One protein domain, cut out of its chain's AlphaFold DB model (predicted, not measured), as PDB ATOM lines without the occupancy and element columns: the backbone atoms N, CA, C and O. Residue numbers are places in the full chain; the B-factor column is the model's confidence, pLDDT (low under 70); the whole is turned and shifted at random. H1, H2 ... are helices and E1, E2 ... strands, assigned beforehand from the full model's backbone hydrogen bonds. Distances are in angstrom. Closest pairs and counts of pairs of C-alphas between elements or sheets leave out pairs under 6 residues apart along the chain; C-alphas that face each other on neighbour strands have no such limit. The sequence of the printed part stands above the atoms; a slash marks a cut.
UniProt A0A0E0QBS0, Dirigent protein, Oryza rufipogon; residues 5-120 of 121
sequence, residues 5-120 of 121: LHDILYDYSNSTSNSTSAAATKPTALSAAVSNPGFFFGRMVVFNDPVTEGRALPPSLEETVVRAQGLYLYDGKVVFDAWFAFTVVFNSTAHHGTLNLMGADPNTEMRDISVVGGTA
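Overview. This is residues 5 to 120 of the 121 residues of the protein "Dirigent protein" of Oryza rufipogon (UniProt A0A0E0QBS0). A single twisted antiparallel sheet makes the body, a slab of five long strands, E2 to E6, that wind back and forth, with the short strand E1 added at one edge. The one small helix, H1, sits off one end of the sheet and covers neither face, and a long loop in residues 5 to 20 leads into E1. The printed part has 116 residues, with the elements in the order E1, H1, E2, E3, E4, E5, E6; the sheet's order is E1, E2, E3, E4, E5, E6. The class is mostly strand, though under half of the residues, 56 of 116, are in named elements. The whole is compact, with a radius of gyration of the C-alphas of 15.5 A and spans of 51 by 36 by 23 A.

Along the chain. The longest strands are E4, residues 81 to 91, 30.7 A, and E5, residues 96 to 106, 30.0 A. E3 is residues 66 to 74, 25.0 A, and E2 is residues 44 to 52, 24.0 A. E6 is residues 114 to 120, 18.2 A, and ends with C-alpha 120 at (155.559, 139.431, 113.472). E1 is residues 21 to 23, 7.1 A, beginning with C-alpha 21 at (167.230, 162.901, 114.610). H1 is residues 29 to 34, 9.0 A, beginning with C-alpha 29 at (174.021, 170.963, 134.619).

Arrangement. E2 to E6 form a meander, each strand the antiparallel neighbour of the one before, and each successive pair is a hairpin. E3 and E4 run at 166 degrees; C-alphas 70 and 86 face each other at 4.0 A, and N 87 and O 69 are within hydrogen-bond range at 2.8 A. E4 and E5 run at 171 degrees, with N 105 and O 82 at 2.7 A. E5 and E6 run at 169 degrees, with N 100 and O 117 at 2.8 A. E2 and E3 run at 151 degrees, with N 45 and O 72 at 2.8 A. E1 and E2 are antiparallel at 169 degrees, with N 22 and O 46 at 2.9 A. E1 and E6 are the edge strands. E2 bends by 53 degrees at residue 48, E3 by 51 degrees at residue 70 and E5 by 59 degrees at residue 103. H1 is not on the sheet, and is apart from E3, E4, E5 and E6; every O i to N i+4 pair in it is within hydrogen-bond range.

Size, cuts and confidence. The C-alphas of Ala 33 and Thr 93, the two farthest apart, are 50.6 A from each other. The printed part has no cut. The link from E2 to E3, with 13 residues between them, is long; those from E1 to H1 and from E4 to E5 are tight. Mean pLDDT of the printed part is 93.3, and no printed residue is under 70.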
ATOM      1  N   LEU A   5     172.435 151.712 109.753       95.69
ATOM      2  CA  LEU A   5     171.618 152.777 110.332       95.69
ATOM      3  C   LEU A   5     172.292 154.120 110.043       95.69
ATOM      4  O   LEU A   5     173.509 154.231 110.207       95.69
ATOM      5  N   HIS A   6     171.515 155.120 109.625       95.50
ATOM      6  CA  HIS A   6     172.031 156.456 109.323       95.50
ATOM      7  C   HIS A   6     171.392 157.510 110.221       95.50
ATOM      8  O   HIS A   6     170.270 157.938 109.967       95.50
ATOM      9  N   ASP A   7     172.137 157.943 111.235       95.56
ATOM     10  CA  ASP A   7     171.739 159.043 112.112       95.56
ATOM     11  C   ASP A   7     172.223 160.379 111.527       95.56
ATOM     12  O   ASP A   7     173.430 160.620 111.412       95.56
ATOM     13  N   ILE A   8     171.292 161.248 111.129       95.00
ATOM     14  CA  ILE A   8     171.578 162.600 110.636       95.00
ATOM     15  C   ILE A   8     171.013 163.600 111.643       95.00
ATOM     16  O   ILE A   8     169.869 164.054 111.543       95.00
ATOM     17  N   LEU A   9     171.842 163.948 112.624       95.44
ATOM     18  CA  LEU A   9     171.471 164.865 113.694       95.44
ATOM     19  C   LEU A   9     171.199 166.275 113.164       95.44
ATOM     20  O   LEU A   9     172.008 166.849 112.435       95.44
ATOM     21  N   TYR A  10     170.079 166.858 113.593       96.00
ATOM     22  CA  TYR A  10     169.778 168.262 113.343       96.00
ATOM     23  C   TYR A  10     170.868 169.176 113.908       96.00
ATOM     24  O   TYR A  10     171.157 169.183 115.109       96.00
ATOM     25  N   ASP A  11     171.453 169.971 113.019       90.56
ATOM     26  CA  ASP A  11     172.623 170.812 113.261       90.56
ATOM     27  C   ASP A  11     172.267 172.245 113.685       90.56
ATOM     28  O   ASP A  11     173.139 173.108 113.752       90.56
ATOM     29  N   TYR A  12     170.993 172.498 114.006       88.31
ATOM     30  CA  TYR A  12     170.455 173.821 114.335       88.31
ATOM     31  C   TYR A  12     170.467 174.822 113.167       88.31
ATOM     32  O   TYR A  12     170.270 176.019 113.393       88.31
ATOM     33  N   SER A  13     170.666 174.362 111.929       88.06
ATOM     34  CA  SER A  13     170.514 175.191 110.733       88.06
ATOM     35  C   SER A  13     169.044 175.364 110.342       88.06
ATOM     36  O   SER A  13     168.166 174.623 110.762       88.06
ATOM     37  N   ASN A  14     168.749 176.315 109.455       78.94
ATOM     38  CA  ASN A  14     167.389 176.475 108.922       78.94
ATOM     39  C   ASN A  14     166.987 175.364 107.923       78.94
ATOM     40  O   ASN A  14     165.877 175.400 107.393       78.94
ATOM     41  N   SER A  15     167.873 174.406 107.631       79.12
ATOM     42  CA  SER A  15     167.636 173.318 106.681       79.12
ATOM     43  C   SER A  15     167.224 172.048 107.422       79.12
ATOM     44  O   SER A  15     168.064 171.284 107.884       79.12
ATOM     45  N   THR A  16     165.920 171.800 107.520       85.69
ATOM     46  CA  THR A  16     165.371 170.677 108.301       85.69
ATOM     47  C   THR A  16     165.147 169.400 107.492       85.69
ATOM     48  O   THR A  16     164.874 168.358 108.075       85.69
ATOM     49  N   SER A  17     165.256 169.452 106.161       86.25
ATOM     50  CA  SER A  17     164.846 168.350 105.276       86.25
ATOM     51  C   SER A  17     165.695 167.086 105.397       86.25
ATOM     52  O   SER A  17     165.231 166.011 105.037       86.25
ATOM     53  N   ASN A  18     166.941 167.217 105.854       88.38
ATOM     54  CA  ASN A  18     167.901 166.113 105.861       88.38
ATOM     55  C   ASN A  18     168.035 165.451 107.234       88.38
ATOM     56  O   ASN A  18     168.633 164.385 107.329       88.38
ATOM     57  N   SER A  19     167.536 166.088 108.292       93.56
ATOM     58  CA  SER A  19     167.722 165.596 109.651       93.56
ATOM     59  C   SER A  19     166.741 164.478 109.971       93.56
ATOM     60  O   SER A  19     165.536 164.622 109.774       93.56
ATOM     61  N   THR A  20     167.260 163.382 110.509       95.19
ATOM     62  CA  THR A  20     166.487 162.199 110.918       95.19
ATOM     63  C   THR A  20     166.397 162.075 112.437       95.19
ATOM     64  O   THR A  20     165.529 161.370 112.960       95.19
ATOM     65  N   SER A  21     167.227 162.836 113.157       97.19
ATOM     66  CA  SER A  21     167.230 162.901 114.610       97.19
ATOM     67  C   SER A  21     167.408 164.317 115.146       97.19
ATOM     68  O   SER A  21     167.849 165.243 114.457       97.19
ATOM     69  N   ALA A  22     167.039 164.507 116.410       97.38
ATOM     70  CA  ALA A  22     167.177 165.781 117.096       97.38
ATOM     71  C   ALA A  22     167.392 165.592 118.597       97.38
ATOM     72  O   ALA A  22     166.820 164.706 119.235       97.38
ATOM     73  N   ALA A  23     168.183 166.487 119.187       97.25
ATOM     74  CA  ALA A  23     168.328 166.542 120.633       97.25
ATOM     75  C   ALA A  23     167.005 166.957 121.293       97.25
ATOM     76  O   ALA A  23     166.528 168.074 121.094       97.25
ATOM     77  N   ALA A  24     166.450 166.071 122.115       97.56
ATOM     78  CA  ALA A  24     165.248 166.313 122.905       97.56
ATOM     79  C   ALA A  24     165.551 167.072 124.207       97.56
ATOM     80  O   ALA A  24     164.686 167.757 124.750       97.56
ATOM     81  N   THR A  25     166.784 166.973 124.712       97.12
ATOM     82  CA  THR A  25     167.236 167.684 125.914       97.12
ATOM     83  C   THR A  25     168.564 168.396 125.671       97.12
ATOM     84  O   THR A  25     169.326 168.069 124.760       97.12
ATOM     85  N   LYS A  26     168.865 169.388 126.513       95.75
ATOM     86  CA  LYS A  26     170.238 169.885 126.673       95.75
ATOM     87  C   LYS A  26     171.019 168.920 127.579       95.75
ATOM     88  O   LYS A  26     170.390 168.240 128.392       95.75
ATOM     89  N   PRO A  27     172.364 168.884 127.501       96.06
ATOM     90  CA  PRO A  27     173.170 168.236 128.532       96.06
ATOM     91  C   PRO A  27     172.794 168.751 129.925       96.06
ATOM     92  O   PRO A  27     172.404 169.910 130.090       96.06
ATOM     93  N   THR A  28     172.915 167.894 130.931       96.19
ATOM     94  CA  THR A  28     172.590 168.260 132.316       96.19
ATOM     95  C   THR A  28     173.545 169.328 132.853       96.19
ATOM     96  O   THR A  28     174.685 169.450 132.401       96.19
ATOM     97  N   ALA A  29     173.125 170.055 133.894       95.56
ATOM     98  CA  ALA A  29     174.021 170.963 134.619       95.56
ATOM     99  C   ALA A  29     175.251 170.231 135.191       95.56
ATOM    100  O   ALA A  29     176.339 170.798 135.247       95.56
ATOM    101  N   LEU A  30     175.097 168.949 135.549       92.94
ATOM    102  CA  LEU A  30     176.214 168.106 135.970       92.94
ATOM    103  C   LEU A  30     177.236 167.925 134.842       92.94
ATOM    104  O   LEU A  30     178.427 168.033 135.102       92.94
ATOM    105  N   SER A  31     176.792 167.736 133.593       94.50
ATOM    106  CA  SER A  31     177.699 167.630 132.443       94.50
ATOM    107  C   SER A  31     178.632 168.833 132.335       94.50
ATOM    108  O   SER A  31     179.821 168.664 132.101       94.50
ATOM    109  N   ALA A  32     178.111 170.044 132.544       90.62
ATOM    110  CA  ALA A  32     178.918 171.263 132.504       90.62
ATOM    111  C   ALA A  32     179.906 171.369 133.678       90.62
ATOM    112  O   ALA A  32     180.950 172.000 133.544       90.62
ATOM    113  N   ALA A  33     179.574 170.773 134.826       92.12
ATOM    114  CA  ALA A  33     180.393 170.845 136.031       92.12
ATOM    115  C   ALA A  33     181.529 169.813 136.061       92.12
ATOM    116  O   ALA A  33     182.565 170.086 136.663       92.12
ATOM    117  N   VAL A  34     181.326 168.622 135.481       88.69
ATOM    118  CA  VAL A  34     182.246 167.487 135.691       88.69
ATOM    119  C   VAL A  34     182.640 166.711 134.438       88.69
ATOM    120  O   VAL A  34     183.563 165.904 134.530       88.69
ATOM    121  N   SER A  35     181.959 166.887 133.303       89.38
ATOM    122  CA  SER A  35     182.284 166.116 132.100       89.38
ATOM    123  C   SER A  35     183.381 166.784 131.279       89.38
ATOM    124  O   SER A  35     183.519 168.008 131.264       89.38
ATOM    125  N   ASN A  36     184.139 165.969 130.545       86.62
ATOM    126  CA  ASN A  36     185.109 166.476 129.580       86.62
ATOM    127  C   ASN A  36     184.415 167.342 128.507       86.62
ATOM    128  O   ASN A  36     183.278 167.051 128.117       86.62
ATOM    129  N   PRO A  37     185.081 168.386 127.981       85.38
ATOM    130  CA  PRO A  37     184.563 169.145 126.848       85.38
ATOM    131  C   PRO A  37     184.192 168.231 125.674       85.38
ATOM    132  O   PRO A  37     184.953 167.339 125.308       85.38
ATOM    133  N   GLY A  38     183.016 168.458 125.086       82.62
ATOM    134  CA  GLY A  38     182.481 167.617 124.008       82.62
ATOM    135  C   GLY A  38     181.696 166.394 124.487       82.62
ATOM    136  O   GLY A  38     181.184 165.650 123.658       82.62
ATOM    137  N   PHE A  39     181.564 166.185 125.800       90.75
ATOM    138  CA  PHE A  39     180.679 165.163 126.351       90.75
ATOM    139  C   PHE A  39     179.349 165.799 126.731       90.75
ATOM    140  O   PHE A  39     179.279 166.955 127.152       90.75
ATOM    141  N   PHE A  40     178.278 165.029 126.588       94.31
ATOM    142  CA  PHE A  40     176.922 165.557 126.658       94.31
ATOM    143  C   PHE A  40     176.081 164.827 127.703       94.31
ATOM    144  O   PHE A  40     174.923 164.536 127.439       94.31
ATOM    145  N   PHE A  41     176.641 164.531 128.880       96.25
ATOM    146  CA  PHE A  41     175.981 163.718 129.907       96.25
ATOM    147  C   PHE A  41     174.536 164.187 130.191       96.25
ATOM    148  O   PHE A  41     174.280 165.319 130.623       96.25
ATOM    149  N   GLY A  42     173.582 163.294 129.933       96.31
ATOM    150  CA  GLY A  42     172.136 163.487 130.043       96.31
ATOM    151  C   GLY A  42     171.458 164.201 128.864       96.31
ATOM    152  O   GLY A  42     170.260 164.479 128.932       96.31
ATOM    153  N   ARG A  43     172.178 164.490 127.774       97.44
ATOM    154  CA  ARG A  43     171.567 164.851 126.489       97.44
ATOM    155  C   ARG A  43     170.944 163.602 125.883       97.44
ATOM    156  O   ARG A  43     171.631 162.604 125.689       97.44
ATOM    157  N   MET A  44     169.662 163.698 125.562       98.31
ATOM    158  CA  MET A  44     168.886 162.681 124.870       98.31
ATOM    159  C   MET A  44     168.614 163.141 123.441       98.31
ATOM    160  O   MET A  44     168.321 164.317 123.208       98.31
ATOM    161  N   VAL A  45     168.692 162.211 122.501       98.56
ATOM    162  CA  VAL A  45     168.370 162.387 121.090       98.56
ATOM    163  C   VAL A  45     167.241 161.428 120.748       98.56
ATOM    164  O   VAL A  45     167.292 160.259 121.115       98.56
ATOM    165  N   VAL A  46     166.218 161.938 120.069       98.69
ATOM    166  CA  VAL A  46     165.160 161.125 119.461       98.69
ATOM    167  C   VAL A  46     165.443 161.004 117.975       98.69
ATOM    168  O   VAL A  46     165.890 161.976 117.362       98.69
ATOM    169  N   PHE A  47     165.190 159.834 117.405       98.31
ATOM    170  CA  PHE A  47     165.521 159.556 116.014       98.31
ATOM    171  C   PHE A  47     164.474 158.684 115.325       98.31
ATOM    172  O   PHE A  47     163.767 157.884 115.948       98.31
ATOM    173  N   ASN A  48     164.382 158.873 114.015       97.12
ATOM    174  CA  ASN A  48     163.602 158.076 113.084       97.12
ATOM    175  C   ASN A  48     164.433 157.942 111.806       97.12
ATOM    176  O   ASN A  48     164.249 158.674 110.834       97.12
ATOM    177  N   ASP A  49     165.380 157.018 111.863       96.94
ATOM    178  CA  ASP A  49     166.480 156.921 110.921       96.94
ATOM    179  C   ASP A  49     166.187 155.900 109.821       96.94
ATOM    180  O   ASP A  49     165.604 154.841 110.092       96.94
ATOM    181  N   PRO A  50     166.610 156.167 108.575       95.94
ATOM    182  CA  PRO A  50     166.587 155.170 107.522       95.94
ATOM    183  C   PRO A  50     167.596 154.054 107.810       95.94
ATOM    184  O   PRO A  50     168.696 154.283 108.324       95.94
ATOM    185  N   VAL A  51     167.232 152.834 107.422       95.12
ATOM    186  CA  VAL A  51     168.090 151.654 107.521       95.12
ATOM    187  C   VAL A  51     168.215 151.003 106.146       95.12
ATOM    188  O   VAL A  51     167.219 150.730 105.478       95.12
ATOM    189  N   THR A  52     169.446 150.741 105.708       93.88
ATOM    190  CA  THR A  52     169.744 150.245 104.354       93.88
ATOM    191  C   THR A  52     170.600 148.982 104.371       93.88
ATOM    192  O   THR A  52     171.327 148.708 105.323       93.88
ATOM    193  N   GLU A  53     170.568 148.207 103.286       91.38
ATOM    194  CA  GLU A  53     171.447 147.037 103.110       91.38
ATOM    195  C   GLU A  53     172.882 147.419 102.711       91.38
ATOM    196  O   GLU A  53     173.824 146.661 102.938       91.38
ATOM    197  N   GLY A  54     173.061 148.603 102.117       91.94
ATOM    198  CA  GLY A  54     174.353 149.172 101.732       91.94
ATOM    199  C   GLY A  54     174.736 150.383 102.582       91.94
ATOM    200  O   GLY A  54     173.908 150.944 103.285       91.94
ATOM    201  N   ARG A  55     175.996 150.820 102.489       93.56
ATOM    202  CA  ARG A  55     176.507 151.997 103.225       93.56
ATOM    203  C   ARG A  55     176.052 153.341 102.659       93.56
ATOM    204  O   ARG A  55     176.273 154.359 103.298       93.56
ATOM    205  N   ALA A  56     175.521 153.357 101.440       91.56
ATOM    206  CA  ALA A  56     175.081 154.587 100.804       91.56
ATOM    207  C   ALA A  56     173.749 155.044 101.405       91.56
ATOM    208  O   ALA A  56     172.859 154.221 101.631       91.56
ATOM    209  N   LEU A  57     173.622 156.355 101.617       89.44
ATOM    210  CA  LEU A  57     172.328 156.973 101.871       89.44
ATOM    211  C   LEU A  57     171.432 156.811 100.634       89.44
ATOM    212  O   LEU A  57     171.931 156.889  99.504       89.44
ATOM    213  N   PRO A  58     170.122 156.596 100.824       84.19
ATOM    214  CA  PRO A  58     169.177 156.616  99.720       84.19
ATOM    215  C   PRO A  58     169.087 158.036  99.122       84.19
ATOM    216  O   PRO A  58     169.306 159.016  99.840       84.19
ATOM    217  N   PRO A  59     168.733 158.173  97.832       84.06
ATOM    218  CA  PRO A  59     168.440 159.468  97.213       84.06
ATOM    219  C   PRO A  59     167.395 160.292  97.976       84.06
ATOM    220  O   PRO A  59     167.484 161.518  98.015       84.06
ATOM    221  N   SER A  60     166.426 159.615  98.599       84.81
ATOM    222  CA  SER A  60     165.436 160.207  99.496       84.81
ATOM    223  C   SER A  60     165.309 159.383 100.777       84.81
ATOM    224  O   SER A  60     165.218 158.158 100.735       84.81
ATOM    225  N   LEU A  61     165.254 160.054 101.930       80.69
ATOM    226  CA  LEU A  61     165.128 159.403 103.242       80.69
ATOM    227  C   LEU A  61     163.817 158.598 103.378       80.69
ATOM    228  O   LEU A  61     163.770 157.610 104.113       80.69
ATOM    229  N   GLU A  62     162.780 158.966 102.620       77.62
ATOM    230  CA  GLU A  62     161.477 158.281 102.602       77.62
ATOM    231  C   GLU A  62     161.453 157.008 101.737       77.62
ATOM    232  O   GLU A  62     160.491 156.248 101.793       77.62
ATOM    233  N   GLU A  63     162.493 156.734 100.941       80.38
ATOM    234  CA  GLU A  63     162.543 155.528 100.094       80.38
ATOM    235  C   GLU A  63     162.838 154.249 100.888       80.38
ATOM    236  O   GLU A  63     162.665 153.141 100.376       80.38
ATOM    237  N   THR A  64     163.287 154.369 102.140       84.12
ATOM    238  CA  THR A  64     163.629 153.190 102.941       84.12
ATOM    239  C   THR A  64     162.392 152.554 103.560       84.12
ATOM    240  O   THR A  64     161.634 153.174 104.302       84.12
ATOM    241  N   VAL A  65     162.220 151.264 103.283       87.38
ATOM    242  CA  VAL A  65     161.156 150.427 103.860       87.38
ATOM    243  C   VAL A  65     161.537 149.831 105.220       87.38
ATOM    244  O   VAL A  65     160.749 149.100 105.818       87.38
ATOM    245  N   VAL A  66     162.746 150.124 105.712       94.56
ATOM    246  CA  VAL A  66     163.224 149.730 107.039       94.56
ATOM    247  C   VAL A  66     163.696 150.975 107.772       94.56
ATOM    248  O   VAL A  66     164.524 151.720 107.249       94.56
ATOM    249  N   ARG A  67     163.174 151.202 108.978       96.38
ATOM    250  CA  ARG A  67     163.500 152.384 109.790       96.38
ATOM    251  C   ARG A  67     163.884 151.988 111.207       96.38
ATOM    252  O   ARG A  67     163.325 151.037 111.743       96.38
ATOM    253  N   ALA A  68     164.797 152.725 111.824       97.81
ATOM    254  CA  ALA A  68     165.104 152.611 113.243       97.81
ATOM    255  C   ALA A  68     164.480 153.797 113.982       97.81
ATOM    256  O   ALA A  68     164.744 154.948 113.652       97.81
ATOM    257  N   GLN A  69     163.618 153.524 114.956       98.44
ATOM    258  CA  GLN A  69     162.835 154.539 115.658       98.44
ATOM    259  C   GLN A  69     163.053 154.412 117.156       98.44
ATOM    260  O   GLN A  69     162.837 153.339 117.722       98.44
ATOM    261  N   GLY A  70     163.460 155.492 117.811       98.62
ATOM    262  CA  GLY A  70     163.697 155.457 119.246       98.62
ATOM    263  C   GLY A  70     164.491 156.641 119.758       98.62
ATOM    264  O   GLY A  70     164.309 157.779 119.319       98.62
ATOM    265  N   LEU A  71     165.338 156.358 120.741       98.62
ATOM    266  CA  LEU A  71     166.186 157.345 121.380       98.62
ATOM    267  C   LEU A  71     167.546 156.771 121.758       98.62
ATOM    268  O   LEU A  71     167.707 155.567 121.978       98.62
ATOM    269  N   TYR A  72     168.503 157.675 121.901       98.50
ATOM    270  CA  TYR A  72     169.719 157.431 122.654       98.50
ATOM    271  C   TYR A  72     169.985 158.585 123.611       98.50
ATOM    272  O   TYR A  72     169.516 159.708 123.419       98.50
ATOM    273  N   LEU A  73     170.736 158.317 124.669       97.81
ATOM    274  CA  LEU A  73     171.215 159.341 125.589       97.81
ATOM    275  C   LEU A  73     172.690 159.131 125.881       97.81
ATOM    276  O   LEU A  73     173.168 158.004 125.840       97.81
ATOM    277  N   TYR A  74     173.399 160.208 126.193       97.50
ATOM    278  CA  TYR A  74     174.786 160.124 126.641       97.50
ATOM    279  C   TYR A  74     174.825 159.965 128.163       97.50
ATOM    280  O   TYR A  74     174.401 160.869 128.884       97.50
ATOM    281  N   ASP A  75     175.328 158.844 128.667       95.44
ATOM    282  CA  ASP A  75     175.394 158.513 130.102       95.44
ATOM    283  C   ASP A  75     176.829 158.449 130.653       95.44
ATOM    284  O   ASP A  75     177.047 158.276 131.856       95.44
ATOM    285  N   GLY A  76     177.825 158.697 129.808       92.25
ATOM    286  CA  GLY A  76     179.215 158.806 130.216       92.25
ATOM    287  C   GLY A  76     179.594 160.195 130.759       92.25
ATOM    288  O   GLY A  76     179.403 161.222 130.105       92.25
ATOM    289  N   LYS A  77     180.160 160.244 131.975       88.50
ATOM    290  CA  LYS A  77     180.769 161.473 132.547       88.50
ATOM    291  C   LYS A  77     182.260 161.598 132.229       88.50
ATOM    292  O   LYS A  77     182.755 162.699 132.012       88.50
ATOM    293  N   VAL A  78     182.969 160.469 132.248       87.56
ATOM    294  CA  VAL A  78     184.440 160.391 132.136       87.56
ATOM    295  C   VAL A  78     184.880 159.833 130.786       87.56
ATOM    296  O   VAL A  78     185.893 160.274 130.247       87.56
ATOM    297  N   VAL A  79     184.082 158.931 130.211       89.56
ATOM    298  CA  VAL A  79     184.208 158.414 128.840       89.56
ATOM    299  C   VAL A  79     182.971 158.846 128.052       89.56
ATOM    300  O   VAL A  79     181.919 159.058 128.651       89.56
ATOM    301  N   PHE A  80     183.112 159.086 126.749       90.81
ATOM    302  CA  PHE A  80     181.977 159.393 125.884       90.81
ATOM    303  C   PHE A  80     181.276 158.078 125.587       90.81
ATOM    304  O   PHE A  80     181.804 157.306 124.804       90.81
ATOM    305  N   ASP A  81     180.136 157.830 126.217       94.62
ATOM    306  CA  ASP A  81     179.340 156.619 126.029       94.62
ATOM    307  C   ASP A  81     177.874 157.006 125.852       94.62
ATOM    308  O   ASP A  81     177.438 158.079 126.302       94.62
ATOM    309  N   ALA A  82     177.134 156.140 125.170       97.06
ATOM    310  CA  ALA A  82     175.709 156.291 124.970       97.06
ATOM    311  C   ALA A  82     174.941 155.067 125.474       97.06
ATOM    312  O   ALA A  82     175.488 153.989 125.694       97.06
ATOM    313  N   TRP A  83     173.635 155.231 125.616       98.31
ATOM    314  CA  TRP A  83     172.691 154.155 125.864       98.31
ATOM    315  C   TRP A  83     171.527 154.285 124.892       98.31
ATOM    316  O   TRP A  83     170.988 155.379 124.712       98.31
ATOM    317  N   PHE A  84     171.142 153.176 124.273       98.62
ATOM    318  CA  PHE A  84     170.138 153.120 123.218       98.62
ATOM    319  C   PHE A  84     168.892 152.358 123.669       98.62
ATOM    320  O   PHE A  84     168.984 151.321 124.331       98.62
ATOM    321  N   ALA A  85     167.730 152.829 123.215       98.69
ATOM    322  CA  ALA A  85     166.491 152.063 123.161       98.69
ATOM    323  C   ALA A  85     165.728 152.420 121.888       98.69
ATOM    324  O   ALA A  85     165.307 153.565 121.703       98.69
ATOM    325  N   PHE A  86     165.549 151.442 121.006       98.75
ATOM    326  CA  PHE A  86     164.906 151.667 119.720       98.75
ATOM    327  C   PHE A  86     164.312 150.397 119.129       98.75
ATOM    328  O   PHE A  86     164.611 149.274 119.536       98.75
ATOM    329  N   THR A  87     163.484 150.601 118.117       98.50
ATOM    330  CA  THR A  87     162.847 149.549 117.343       98.50
ATOM    331  C   THR A  87     163.296 149.659 115.894       98.50
ATOM    332  O   THR A  87     163.165 150.719 115.283       98.50
ATOM    333  N   VAL A  88     163.794 148.567 115.319       97.50
ATOM    334  CA  VAL A  88     163.927 148.434 113.864       97.50
ATOM    335  C   VAL A  88     162.592 147.943 113.324       97.50
ATOM    336  O   VAL A  88     162.144 146.850 113.671       97.50
ATOM    337  N   VAL A  89     161.951 148.761 112.500       96.94
ATOM    338  CA  VAL A  89     160.658 148.509 111.867       96.94
ATOM    339  C   VAL A  89     160.901 148.076 110.429       96.94
ATOM    340  O   VAL A  89     161.438 148.845 109.635       96.94
ATOM    341  N   PHE A  90     160.486 146.859 110.096       95.31
ATOM    342  CA  PHE A  90     160.514 146.312 108.744       95.31
ATOM    343  C   PHE A  90     159.127 146.455 108.126       95.31
ATOM    344  O   PHE A  90     158.147 145.977 108.696       95.31
ATOM    345  N   ASN A  91     159.042 147.097 106.963       92.12
ATOM    346  CA  ASN A  91     157.792 147.297 106.236       92.12
ATOM    347  C   ASN A  91     157.972 147.040 104.732       92.12
ATOM    348  O   ASN A  91     157.641 147.866 103.881       92.12
ATOM    349  N   SER A  92     158.560 145.893 104.409       87.94
ATOM    350  CA  SER A  92     158.750 145.426 103.037       87.94
ATOM    351  C   SER A  92     157.854 144.223 102.751       87.94
ATOM    352  O   SER A  92     157.297 143.613 103.659       87.94
ATOM    353  N   THR A  93     157.759 143.824 101.484       86.75
ATOM    354  CA  THR A  93     157.061 142.585 101.108       86.75
ATOM    355  C   THR A  93     157.776 141.318 101.589       86.75
ATOM    356  O   THR A  93     157.127 140.288 101.738       86.75
ATOM    357  N   ALA A  94     159.093 141.378 101.820       87.00
ATOM    358  CA  ALA A  94     159.907 140.237 102.250       87.00
ATOM    359  C   ALA A  94     160.001 140.095 103.778       87.00
ATOM    360  O   ALA A  94     160.084 138.981 104.289       87.00
ATOM    361  N   HIS A  95     159.994 141.221 104.492       88.06
ATOM    362  CA  HIS A  95     160.107 141.310 105.946       88.06
ATOM    363  C   HIS A  95     159.131 142.359 106.468       88.06
ATOM    364  O   HIS A  95     159.205 143.526 106.052       88.06
ATOM    365  N   HIS A  96     158.252 141.951 107.384       93.81
ATOM    366  CA  HIS A  96     157.230 142.814 107.962       93.81
ATOM    367  C   HIS A  96     157.079 142.545 109.460       93.81
ATOM    368  O   HIS A  96     156.553 141.521 109.889       93.81
ATOM    369  N   GLY A  97     157.502 143.499 110.283       95.69
ATOM    370  CA  GLY A  97     157.547 143.302 111.723       95.69
ATOM    371  C   GLY A  97     158.530 144.230 112.409       95.69
ATOM    372  O   GLY A  97     158.921 145.264 111.866       95.69
ATOM    373  N   THR A  98     158.925 143.871 113.628       97.38
ATOM    374  CA  THR A  98     159.843 144.691 114.421       97.38
ATOM    375  C   THR A  98     160.886 143.871 115.162       97.38
ATOM    376  O   THR A  98     160.627 142.741 115.574       97.38
ATOM    377  N   LEU A  99     162.048 144.487 115.387       97.44
ATOM    378  CA  LEU A  99     163.033 144.074 116.383       97.44
ATOM    379  C   LEU A  99     163.202 145.209 117.389       97.44
ATOM    380  O   LEU A  99     163.489 146.335 116.994       97.44
ATOM    381  N   ASN A 100     163.044 144.921 118.675       98.38
ATOM    382  CA  ASN A 100     163.250 145.876 119.760       98.38
ATOM    383  C   ASN A 100     164.637 145.663 120.355       98.38
ATOM    384  O   ASN A 100     164.979 144.540 120.731       98.38
ATOM    385  N   LEU A 101     165.425 146.730 120.447       98.44
ATOM    386  CA  LEU A 101     166.798 146.702 120.928       98.44
ATOM    387  C   LEU A 101     166.981 147.695 122.070       98.44
ATOM    388  O   LEU A 101     166.440 148.802 122.040       98.44
ATOM    389  N   MET A 102     167.765 147.305 123.073       98.44
ATOM    390  CA  MET A 102     168.189 148.216 124.133       98.44
ATOM    391  C   MET A 102     169.537 147.804 124.718       98.44
ATOM    392  O   MET A 102     169.847 146.613 124.813       98.44
ATOM    393  N   GLY A 103     170.326 148.781 125.150       98.38
ATOM    394  CA  GLY A 103     171.597 148.512 125.811       98.38
ATOM    395  C   GLY A 103     172.560 149.687 125.805       98.38
ATOM    396  O   GLY A 103     172.314 150.717 125.180       98.38
ATOM    397  N   ALA A 104     173.664 149.503 126.524       97.94
ATOM    398  CA  ALA A 104     174.790 150.423 126.486       97.94
ATOM    399  C   ALA A 104     175.496 150.347 125.122       97.94
ATOM    400  O   ALA A 104     175.674 149.263 124.570       97.94
ATOM    401  N   ASP A 105     175.924 151.500 124.625       96.56
ATOM    402  CA  ASP A 105     176.722 151.705 123.421       96.56
ATOM    403  C   ASP A 105     178.044 152.376 123.830       96.56
ATOM    404  O   ASP A 105     178.192 153.599 123.734       96.56
ATOM    405  N   PRO A 106     178.996 151.601 124.384       94.69
ATOM    406  CA  PRO A 106     180.288 152.145 124.769       94.69
ATOM    407  C   PRO A 106     181.063 152.581 123.523       94.69
ATOM    408  O   PRO A 106     180.966 151.950 122.471       94.69
ATOM    409  N   ASN A 107     181.877 153.631 123.613       90.81
ATOM    410  CA  ASN A 107     182.627 154.135 122.456       90.81
ATOM    411  C   ASN A 107     183.855 153.268 122.111       90.81
ATOM    412  O   ASN A 107     185.007 153.652 122.315       90.81
ATOM    413  N   THR A 108     183.590 152.078 121.571       93.94
ATOM    414  CA  THR A 108     184.562 151.064 121.130       93.94
ATOM    415  C   THR A 108     184.366 150.717 119.650       93.94
ATOM    416  O   THR A 108     183.359 151.063 119.042       93.94
ATOM    417  N   GLU A 109     185.306 150.021 119.008       94.31
ATOM    418  CA  GLU A 109     185.160 149.682 117.576       94.31
ATOM    419  C   GLU A 109     183.977 148.744 117.283       94.31
ATOM    420  O   GLU A 109     183.297 148.899 116.270       94.31
ATOM    421  N   MET A 110     183.714 147.787 118.177       95.19
ATOM    422  CA  MET A 110     182.588 146.852 118.103       95.19
ATOM    423  C   MET A 110     181.867 146.804 119.441       95.19
ATOM    424  O   MET A 110     182.497 146.932 120.496       95.19
ATOM    425  N   ARG A 111     180.545 146.666 119.375       95.12
ATOM    426  CA  ARG A 111     179.624 146.799 120.502       95.12
ATOM    427  C   ARG A 111     178.471 145.836 120.282       95.12
ATOM    428  O   ARG A 111     177.977 145.723 119.159       95.12
ATOM    429  N   ASP A 112     178.040 145.199 121.358       97.31
ATOM    430  CA  ASP A 112     176.881 144.321 121.343       97.31
ATOM    431  C   ASP A 112     175.691 145.040 121.971       97.31
ATOM    432  O   ASP A 112     175.810 145.676 123.018       97.31
ATOM    433  N   ILE A 113     174.522 144.899 121.351       97.75
ATOM    434  CA  ILE A 113     173.256 145.401 121.880       97.75
ATOM    435  C   ILE A 113     172.234 144.269 121.907       97.75
ATOM    436  O   ILE A 113     172.166 143.442 120.995       97.75
ATOM    437  N   SER A 114     171.446 144.206 122.978       98.44
ATOM    438  CA  SER A 114     170.471 143.132 123.148       98.44
ATOM    439  C   SER A 114     169.258 143.362 122.262       98.44
ATOM    440  O   SER A 114     168.659 144.437 122.294       98.44
ATOM    441  N   VAL A 115     168.844 142.320 121.541       97.94
ATOM    442  CA  VAL A 115     167.485 142.222 121.001       97.94
ATOM    443  C   VAL A 115     166.594 141.712 122.128       97.94
ATOM    444  O   VAL A 115     166.740 140.579 122.579       97.94
ATOM    445  N   VAL A 116     165.690 142.559 122.604       98.12
ATOM    446  CA  VAL A 116     164.841 142.280 123.773       98.12
ATOM    447  C   VAL A 116     163.431 141.825 123.404       98.12
ATOM    448  O   VAL A 116     162.654 141.444 124.274       98.12
ATOM    449  N   GLY A 117     163.092 141.835 122.117       97.56
ATOM    450  CA  GLY A 117     161.830 141.311 121.612       97.56
ATOM    451  C   GLY A 117     161.577 141.705 120.163       97.56
ATOM    452  O   GLY A 117     162.431 142.298 119.508       97.56
ATOM    453  N   GLY A 118     160.378 141.410 119.677       96.00
ATOM    454  CA  GLY A 118     159.956 141.734 118.321       96.00
ATOM    455  C   GLY A 118     158.503 141.352 118.075       96.00
ATOM    456  O   GLY A 118     157.881 140.670 118.891       96.00
ATOM    457  N   THR A 119     157.959 141.810 116.954       95.19
ATOM    458  CA  THR A 119     156.590 141.505 116.521       95.19
ATOM    459  C   THR A 119     156.599 140.975 115.102       95.19
ATOM    460  O   THR A 119     157.338 141.516 114.281       95.19
ATOM    461  N   ALA A 120     155.694 140.041 114.798       84.88
ATOM    462  CA  ALA A 120     155.559 139.431 113.472       84.88
ATOM    463  C   ALA A 120     156.889 138.841 112.941       84.88
ATOM    464  O   ALA A 120     157.850 138.692 113.700       84.88
TER     465      ALA A 120